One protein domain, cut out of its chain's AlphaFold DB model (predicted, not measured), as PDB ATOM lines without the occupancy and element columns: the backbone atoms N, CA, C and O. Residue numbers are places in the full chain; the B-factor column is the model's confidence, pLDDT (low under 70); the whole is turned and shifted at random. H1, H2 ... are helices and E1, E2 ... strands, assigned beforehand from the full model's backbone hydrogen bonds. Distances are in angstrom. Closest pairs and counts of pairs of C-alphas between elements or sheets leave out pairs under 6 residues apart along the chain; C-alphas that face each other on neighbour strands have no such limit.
ATOM      1  N   LEU A  41     -11.490  34.635 -43.233       74.38
ATOM      2  CA  LEU A  41     -12.247  33.401 -43.067       74.38
ATOM      3  C   LEU A  41     -13.286  33.312 -44.183       74.38
ATOM      4  O   LEU A  41     -13.965  34.296 -44.484       74.38
ATOM      5  N   CYS A  42     -13.369  32.134 -44.789       79.44
ATOM      6  CA  CYS A  42     -14.230  31.840 -45.922       79.44
ATOM      7  C   CYS A  42     -14.885  30.468 -45.689       79.44
ATOM      8  O   CYS A  42     -14.189  29.501 -45.368       79.44
ATOM      9  N   VAL A  43     -16.204  30.387 -45.829       79.44
ATOM     10  CA  VAL A  43     -17.001  29.162 -45.682       79.44
ATOM     11  C   VAL A  43     -17.468  28.722 -47.060       79.44
ATOM     12  O   VAL A  43     -17.989  29.536 -47.826       79.44
ATOM     13  N   TYR A  44     -17.288  27.443 -47.369       79.75
ATOM     14  CA  TYR A  44     -17.618  26.865 -48.665       79.75
ATOM     15  C   TYR A  44     -18.610  25.717 -48.538       79.75
ATOM     16  O   TYR A  44     -18.572  24.935 -47.586       79.75
ATOM     17  N   GLY A  45     -19.475  25.618 -49.541       74.38
ATOM     18  CA  GLY A  45     -20.371  24.496 -49.755       74.38
ATOM     19  C   GLY A  45     -19.618  23.239 -50.198       74.38
ATOM     20  O   GLY A  45     -18.441  23.301 -50.570       74.38
ATOM     21  N   PRO A  46     -20.295  22.079 -50.211       71.69
ATOM     22  CA  PRO A  46     -19.706  20.818 -50.663       71.69
ATOM     23  C   PRO A  46     -19.334  20.824 -52.157       71.69
ATOM     24  O   PRO A  46     -18.476  20.051 -52.577       71.69
ATOM     25  N   ASP A  47     -19.949  21.698 -52.958       74.62
ATOM     26  CA  ASP A  47     -19.609  21.932 -54.368       74.62
ATOM     27  C   ASP A  47     -18.416  22.898 -54.546       74.62
ATOM     28  O   ASP A  47     -17.983  23.172 -55.669       74.62
ATOM     29  N   GLY A  48     -17.893  23.426 -53.436       72.06
ATOM     30  CA  GLY A  48     -16.810  24.393 -53.394       72.06
ATOM     31  C   GLY A  48     -17.243  25.837 -53.640       72.06
ATOM     32  O   GLY A  48     -16.357  26.682 -53.722       72.06
ATOM     33  N   ALA A  49     -18.535  26.166 -53.770       81.25
ATOM     34  CA  ALA A  49     -18.995  27.558 -53.862       81.25
ATOM     35  C   ALA A  49     -18.907  28.273 -52.510       81.25
ATOM     36  O   ALA A  49     -19.110  27.656 -51.464       81.25
ATOM     37  N   ILE A  50     -18.576  29.568 -52.515       80.62
ATOM     38  CA  ILE A  50     -18.586  30.360 -51.283       80.62
ATOM     39  C   ILE A  50     -20.018  30.488 -50.759       80.62
ATOM     40  O   ILE A  50     -20.928  30.840 -51.505       80.62
ATOM     41  N   VAL A  51     -20.192  30.206 -49.472       81.75
ATOM     42  CA  VAL A  51     -21.450  30.405 -48.744       81.75
ATOM     43  C   VAL A  51     -21.402  31.752 -48.032       81.75
ATOM     44  O   VAL A  51     -22.264  32.598 -48.224       81.75
ATOM     45  N   THR A  52     -20.343  31.991 -47.255       79.25
ATOM     46  CA  THR A  52     -20.130  33.262 -46.550       79.25
ATOM     47  C   THR A  52     -18.642  33.510 -46.304       79.25
ATOM     48  O   THR A  52     -17.827  32.586 -46.338       79.25
ATOM     49  N   GLY A  53     -18.251  34.761 -46.077       75.56
ATOM     50  CA  GLY A  53     -16.865  35.118 -45.795       75.56
ATOM     51  C   GLY A  53     -16.512  36.553 -46.160       75.56
ATOM     52  O   GLY A  53     -17.361  37.395 -46.439       75.56
ATOM     53  N   ASN A  54     -15.214  36.845 -46.155       76.62
ATOM     54  CA  ASN A  54     -14.707  38.139 -46.601       76.62
ATOM     55  C   ASN A  54     -15.005  38.383 -48.097       76.62
ATOM     56  O   ASN A  54     -14.912  37.468 -48.906       76.62
ATOM     57  N   VAL A  55     -15.243  39.636 -48.502       73.81
ATOM     58  CA  VAL A  55     -15.434  40.024 -49.919       73.81
ATOM     59  C   VAL A  55     -14.259  39.640 -50.833       73.81
ATOM     60  O   VAL A  55     -14.416  39.520 -52.043       73.81
ATOM     61  N   LYS A  56     -13.066  39.449 -50.262       74.56
ATOM     62  CA  LYS A  56     -11.866  38.999 -50.979       74.56
ATOM     63  C   LYS A  56     -11.767  37.479 -51.113       74.56
ATOM     64  O   LYS A  56     -10.841  37.002 -51.763       74.56
ATOM     65  N   CYS A  57     -12.672  36.724 -50.493       76.00
ATOM     66  CA  CYS A  57     -12.709  35.279 -50.636       76.00
ATOM     67  C   CYS A  57     -13.018  34.916 -52.095       76.00
ATOM     68  O   CYS A  57     -13.906  35.516 -52.707       76.00
ATOM     69  N   PRO A  58     -12.317  33.926 -52.668       77.00
ATOM     70  CA  PRO A  58     -12.640  33.462 -54.003       77.00
ATOM     71  C   PRO A  58     -14.064  32.882 -54.022       77.00
ATOM     72  O   PRO A  58     -14.456  32.211 -53.061       77.00
ATOM     73  N   PRO A  59     -14.829  33.097 -55.112       80.94
ATOM     74  CA  PRO A  59     -16.216  32.641 -55.219       80.94
ATOM     75  C   PRO A  59     -16.338  31.114 -55.246       80.94
ATOM     76  O   PRO A  59     -17.407  30.571 -54.983       80.94
ATOM     77  N   ARG A  60     -15.242  30.416 -55.568       76.75
ATOM     78  CA  ARG A  60     -15.113  28.968 -55.452       76.75
ATOM     79  C   ARG A  60     -13.757  28.595 -54.871       76.75
ATOM     80  O   ARG A  60     -12.758  29.165 -55.294       76.75
ATOM     81  N   ALA A  61     -13.734  27.623 -53.968       74.19
ATOM     82  CA  ALA A  61     -12.521  26.971 -53.501       74.19
ATOM     83  C   ALA A  61     -12.159  25.816 -54.444       74.19
ATOM     84  O   ALA A  61     -12.944  24.884 -54.631       74.19
ATOM     85  N   LYS A  62     -10.964  25.851 -55.034       68.56
ATOM     86  CA  LYS A  62     -10.391  24.731 -55.785       68.56
ATOM     87  C   LYS A  62      -9.315  24.034 -54.949       68.56
ATOM     88  O   LYS A  62      -8.570  24.699 -54.235       68.56
ATOM     89  N   PRO A  63      -9.131  22.709 -55.103       56.16
ATOM     90  CA  PRO A  63      -8.053  21.971 -54.435       56.16
ATOM     91  C   PRO A  63      -6.641  22.497 -54.740       56.16
ATOM     92  O   PRO A  63      -5.722  22.258 -53.964       56.16
ATOM     93  N   ALA A  64      -6.488  23.177 -55.880       59.94
ATOM     94  CA  ALA A  64      -5.249  23.774 -56.362       59.94
ATOM     95  C   ALA A  64      -5.252  25.309 -56.288       59.94
ATOM     96  O   ALA A  64      -4.349  25.920 -56.852       59.94
ATOM     97  N   ASP A  65      -6.254  25.940 -55.654       60.41
ATOM     98  CA  ASP A  65      -6.106  27.350 -55.292       60.41
ATOM     99  C   ASP A  65      -4.946  27.416 -54.298       60.41
ATOM    100  O   ASP A  65      -5.062  27.035 -53.130       60.41
ATOM    101  N   ASP A  66      -3.786  27.790 -54.836       49.88
ATOM    102  CA  ASP A  66      -2.539  27.945 -54.115       49.88
ATOM    103  C   ASP A  66      -2.797  28.751 -52.844       49.88
ATOM    104  O   ASP A  66      -3.535  29.742 -52.855       49.88
ATOM    105  N   MET A  67      -2.182  28.323 -51.739       51.31
ATOM    106  CA  MET A  67      -2.166  29.075 -50.489       51.31
ATOM    107  C   MET A  67      -1.635  30.484 -50.772       51.31
ATOM    108  O   MET A  67      -0.427  30.719 -50.730       51.31
ATOM    109  N   MET A  68      -2.515  31.443 -51.059       49.31
ATOM    110  CA  MET A  68      -2.090  32.830 -51.144       49.31
ATOM    111  C   MET A  68      -1.499  33.223 -49.781       49.31
ATOM    112  O   MET A  68      -2.062  32.873 -48.741       49.31
ATOM    113  N   PRO A  69      -0.380  33.967 -49.744       49.69
ATOM    114  CA  PRO A  69       0.270  34.371 -48.494       49.69
ATOM    115  C   PRO A  69      -0.581  35.337 -47.654       49.69
ATOM    116  O   PRO A  69      -0.294  35.550 -46.475       49.69
ATOM    117  N   ALA A  70      -1.648  35.903 -48.228       51.22
ATOM    118  CA  ALA A  70      -2.706  36.525 -47.450       51.22
ATOM    119  C   ALA A  70      -3.461  35.417 -46.699       51.22
ATOM    120  O   ALA A  70      -4.031  34.521 -47.309       51.22
ATOM    121  N   ALA A  71      -3.398  35.435 -45.373       57.25
ATOM    122  CA  ALA A  71      -3.879  34.359 -44.520       57.25
ATOM    123  C   ALA A  71      -5.363  34.028 -44.750       57.25
ATOM    124  O   ALA A  71      -6.216  34.776 -44.288       57.25
ATOM    125  N   HIS A  72      -5.674  32.902 -45.400       69.94
ATOM    126  CA  HIS A  72      -7.045  32.406 -45.564       69.94
ATOM    127  C   HIS A  72      -7.267  31.117 -44.760       69.94
ATOM    128  O   HIS A  72      -6.436  30.203 -44.781       69.94
ATOM    129  N   CYS A  73      -8.396  31.046 -44.060       78.56
ATOM    130  CA  CYS A  73      -8.910  29.830 -43.441       78.56
ATOM    131  C   CYS A  73     -10.211  29.439 -44.143       78.56
ATOM    132  O   CYS A  73     -11.138  30.247 -44.214       78.56
ATOM    133  N   PHE A  74     -10.258  28.210 -44.648       78.94
ATOM    134  CA  PHE A  74     -11.354  27.666 -45.437       78.94
ATOM    135  C   PHE A  74     -12.106  26.649 -44.584       78.94
ATOM    136  O   PHE A  74     -11.518  25.639 -44.187       78.94
ATOM    137  N   TYR A  75     -13.378  26.908 -44.304       80.81
ATOM    138  CA  TYR A  75     -14.236  26.003 -43.539       80.81
ATOM    139  C   TYR A  75     -15.318  25.415 -44.433       80.81
ATOM    140  O   TYR A  75     -15.756  26.063 -45.383       80.81
ATOM    141  N   ASP A  76     -15.736  24.194 -44.127       78.50
ATOM    142  CA  ASP A  76     -16.940  23.618 -44.717       78.50
ATOM    143  C   ASP A  76     -18.210  24.114 -43.997       78.50
ATOM    144  O   ASP A  76     -18.150  24.812 -42.980       78.50
ATOM    145  N   THR A  77     -19.377  23.724 -44.509       75.12
ATOM    146  CA  THR A  77     -20.689  24.016 -43.904       75.12
ATOM    147  C   THR A  77     -20.927  23.315 -42.567       75.12
ATOM    148  O   THR A  77     -21.869  23.658 -41.862       75.12
ATOM    149  N   SER A  78     -20.082  22.354 -42.185       78.50
ATOM    150  CA  SER A  78     -20.066  21.757 -40.842       78.50
ATOM    151  C   SER A  78     -19.148  22.524 -39.881       78.50
ATOM    152  O   SER A  78     -18.999  22.141 -38.719       78.50
ATOM    153  N   GLY A  79     -18.514  23.601 -40.354       77.62
ATOM    154  CA  GLY A  79     -17.596  24.434 -39.595       77.62
ATOM    155  C   GLY A  79     -16.231  23.797 -39.376       77.62
ATOM    156  O   GLY A  79     -15.449  24.314 -38.577       77.62
ATOM    157  N   GLN A  80     -15.909  22.691 -40.047       81.94
ATOM    158  CA  GLN A  80     -14.592  22.073 -39.944       81.94
ATOM    159  C   GLN A  80     -13.608  22.765 -40.879       81.94
ATOM    160  O   GLN A  80     -13.934  23.123 -42.012       81.94
ATOM    161  N   LEU A  81     -12.378  22.957 -40.401       80.75
ATOM    162  CA  LEU A  81     -11.309  23.502 -41.226       80.75
ATOM    163  C   LEU A  81     -10.980  22.521 -42.356       80.75
ATOM    164  O   LEU A  81     -10.399  21.458 -42.137       80.75
ATOM    165  N   TRP A  82     -11.302  22.927 -43.573       72.25
ATOM    166  CA  TRP A  82     -11.051  22.163 -44.785       72.25
ATOM    167  C   TRP A  82      -9.586  22.313 -45.228       72.25
ATOM    168  O   TRP A  82      -8.878  21.332 -45.501       72.25
ATOM    169  N   ARG A  83      -9.104  23.565 -45.232       72.94
ATOM    170  CA  ARG A  83      -7.720  23.988 -45.513       72.94
ATOM    171  C   ARG A  83      -7.433  25.320 -44.823       72.94
ATOM    172  O   ARG A  83      -8.328  26.132 -44.619       72.94
ATOM    173  N   GLY A  84      -6.178  25.589 -44.490       70.94
ATOM    174  CA  GLY A  84      -5.801  26.879 -43.927       70.94
ATOM    175  C   GLY A  84      -4.371  26.906 -43.424       70.94
ATOM    176  O   GLY A  84      -3.681  25.886 -43.381       70.94
ATOM    177  N   LEU A  85      -3.918  28.092 -43.038       72.12
ATOM    178  CA  LEU A  85      -2.633  28.240 -42.368       72.12
ATOM    179  C   LEU A  85      -2.605  27.489 -41.025       72.12
ATOM    180  O   LEU A  85      -3.649  27.317 -40.395       72.12
ATOM    181  N   PRO A  86      -1.410  27.174 -40.486       73.12
ATOM    182  CA  PRO A  86      -1.260  26.544 -39.165       73.12
ATOM    183  C   PRO A  86      -1.890  27.332 -38.005       73.12
ATOM    184  O   PRO A  86      -2.004  26.831 -36.894       73.12
ATOM    185  N   ARG A  87      -2.236  28.599 -38.253       72.50
ATOM    186  CA  ARG A  87      -2.799  29.548 -37.287       72.50
ATOM    187  C   ARG A  87      -4.328  29.596 -37.330       72.50
ATOM    188  O   ARG A  87      -4.923  30.317 -36.536       72.50
ATOM    189  N   CYS A  88      -4.947  28.886 -38.270       77.19
ATOM    190  CA  CYS A  88      -6.393  28.792 -38.361       77.19
ATOM    191  C   CYS A  88      -6.933  27.953 -37.199       77.19
ATOM    192  O   CYS A  88      -6.363  26.899 -36.896       77.19
ATOM    193  N   PRO A  89      -8.023  28.379 -36.543       77.56
ATOM    194  CA  PRO A  89      -8.718  27.502 -35.619       77.56
ATOM    195  C   PRO A  89      -9.230  26.265 -36.370       77.56
ATOM    196  O   PRO A  89      -9.556  26.324 -37.553       77.56
ATOM    197  N   ARG A  90      -9.280  25.116 -35.684       81.62
ATOM    198  CA  ARG A  90      -9.792  23.867 -36.279       81.62
ATOM    199  C   ARG A  90     -11.276  23.930 -36.624       81.62
ATOM    200  O   ARG A  90     -11.729  23.164 -37.467       81.62
ATOM    201  N   THR A  91     -12.004  24.805 -35.946       81.62
ATOM    202  CA  THR A  91     -13.439  24.995 -36.095       81.62
ATOM    203  C   THR A  91     -13.732  26.455 -36.394       81.62
ATOM    204  O   THR A  91     -13.105  27.348 -35.811       81.62
ATOM    205  N   ALA A  92     -14.687  26.690 -37.287       75.38
ATOM    206  CA  ALA A  92     -15.169  28.018 -37.603       75.38
ATOM    207  C   ALA A  92     -15.760  28.685 -36.344       75.38
ATOM    208  O   ALA A  92     -16.402  28.020 -35.526       75.38
ATOM    209  N   PRO A  93     -15.552  29.995 -36.160       74.12
ATOM    210  CA  PRO A  93     -16.281  30.774 -35.166       74.12
ATOM    211  C   PRO A  93     -17.799  30.719 -35.391       74.12
ATOM    212  O   PRO A  93     -18.244  30.729 -36.536       74.12
ATOM    213  N   ALA A  94     -18.584  30.757 -34.309       72.00
ATOM    214  CA  ALA A  94     -20.049  30.673 -34.367       72.00
ATOM    215  C   ALA A  94     -20.682  31.713 -35.308       72.00
ATOM    216  O   ALA A  94     -21.482  31.340 -36.157       72.00
ATOM    217  N   PHE A  95     -20.210  32.966 -35.272       71.19
ATOM    218  CA  PHE A  95     -20.748  34.040 -36.114       71.19
ATOM    219  C   PHE A  95     -20.663  33.752 -37.624       71.19
ATOM    220  O   PHE A  95     -21.460  34.271 -38.389       71.19
ATOM    221  N   LEU A  96     -19.706  32.927 -38.069       67.38
ATOM    222  CA  LEU A  96     -19.614  32.499 -39.473       67.38
ATOM    223  C   LEU A  96     -20.577  31.362 -39.799       67.38
ATOM    224  O   LEU A  96     -21.026  31.248 -40.935       67.38
ATOM    225  N   MET A  97     -20.872  30.515 -38.817       72.25
ATOM    226  CA  MET A  97     -21.825  29.417 -38.960       72.25
ATOM    227  C   MET A  97     -23.264  29.934 -38.969       72.25
ATOM    228  O   MET A  97     -24.085  29.424 -39.717       72.25
ATOM    229  N   GLU A  98     -23.549  30.975 -38.184       70.25
ATOM    230  CA  GLU A  98     -24.853  31.645 -38.132       70.25
ATOM    231  C   GLU A  98     -25.198  32.325 -39.469       70.25
ATOM    232  O   GLU A  98     -26.310  32.168 -39.966       70.25
ATOM    233  N   ASP A  99     -24.235  33.006 -40.099       64.62
ATOM    234  CA  ASP A  99     -24.398  33.589 -41.441       64.62
ATOM    235  C   ASP A  99     -24.569  32.515 -42.534       64.62
ATOM    236  O   ASP A  99     -25.298  32.721 -43.504       64.62
ATOM    237  N   ALA A 100     -23.901  31.364 -42.391       62.00
ATOM    238  CA  ALA A 100     -24.008  30.260 -43.344       62.00
ATOM    239  C   ALA A 100     -25.367  29.538 -43.277       62.00
ATOM    240  O   ALA A 100     -25.857  29.077 -44.306       62.00
ATOM    241  N   ASP A 101     -25.974  29.452 -42.090       60.97
ATOM    242  CA  ASP A 101     -27.280  28.811 -41.863       60.97
ATOM    243  C   ASP A 101     -28.457  29.665 -42.373       60.97
ATOM    244  O   ASP A 101     -29.497  29.145 -42.769       60.97
ATOM    245  N   GLN A 102     -28.285  30.990 -42.428       61.22
ATOM    246  CA  GLN A 102     -29.332  31.934 -42.837       61.22
ATOM    247  C   GLN A 102     -29.541  32.054 -44.356       61.22
ATOM    248  O   GLN A 102     -30.470  32.747 -44.783       61.22
ATOM    249  N   MET A 103     -28.721  31.404 -45.190       47.59
ATOM    250  CA  MET A 103     -28.893  31.446 -46.644       47.59
ATOM    251  C   MET A 103     -29.778  30.294 -47.148       47.59
ATOM    252  O   MET A 103     -29.565  29.143 -46.766       47.59
TER     253      MET A 103
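AT A GLANCE: This is residues 41 to 103 of the 105 residues of an uncharacterized protein of Rhodospira trueperi (UniProt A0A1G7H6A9). With little regular structure, this is a small twisted sheet of four short strands with one short helix, H1, over one face, and one long stretch with no named element, residues 54 to 71, between E2 and E3. The printed part has 63 residues, 25 in named elements, in the order E1, E2, E3, E4, H1; the mixed sheet runs E2, E1, E3, E4. The class is mixed; the whole is compact, radius of gyration of the C-alphas 10.5 A, spans 30 by 22 by 19 A.

HOW THE PARTS SIT: E1, residues 41 to 44, and E2, residues 50 to 53, form an antiparallel hairpin, with N 43 and O 52 2.8 A apart. E3, residues 72 to 76, is parallel to E1, with N 42 and O 73 3.0 A apart. E4, residues 81 to 84, makes an antiparallel hairpin with E3, N 74 and O 83 being 2.8 A apart. H1, residues 94 to 101, is on the sheet at a height of 9.3 A; its closest C-alphas to E2 are Ala 100 and Thr 52, 5.9 A. Every O i to N i+4 pair in H1 is within hydrogen-bond range.

IN THESE COORDINATES: E1 begins at C-alpha 41 (-12.247, 33.401, -43.067); H1 ends at C-alpha 101 (-27.280, 28.811, -41.863). E3 spans 13.3 A, H1 10.6 A, E1 10.1 A, E2 7.5 A and E4 7.0 A.

THE WHOLE: The printed part has no cut. The link E2 to E3 is long, 18 residues. Residues 62 to 72, 96 and 99 to 103 have pLDDT under 70.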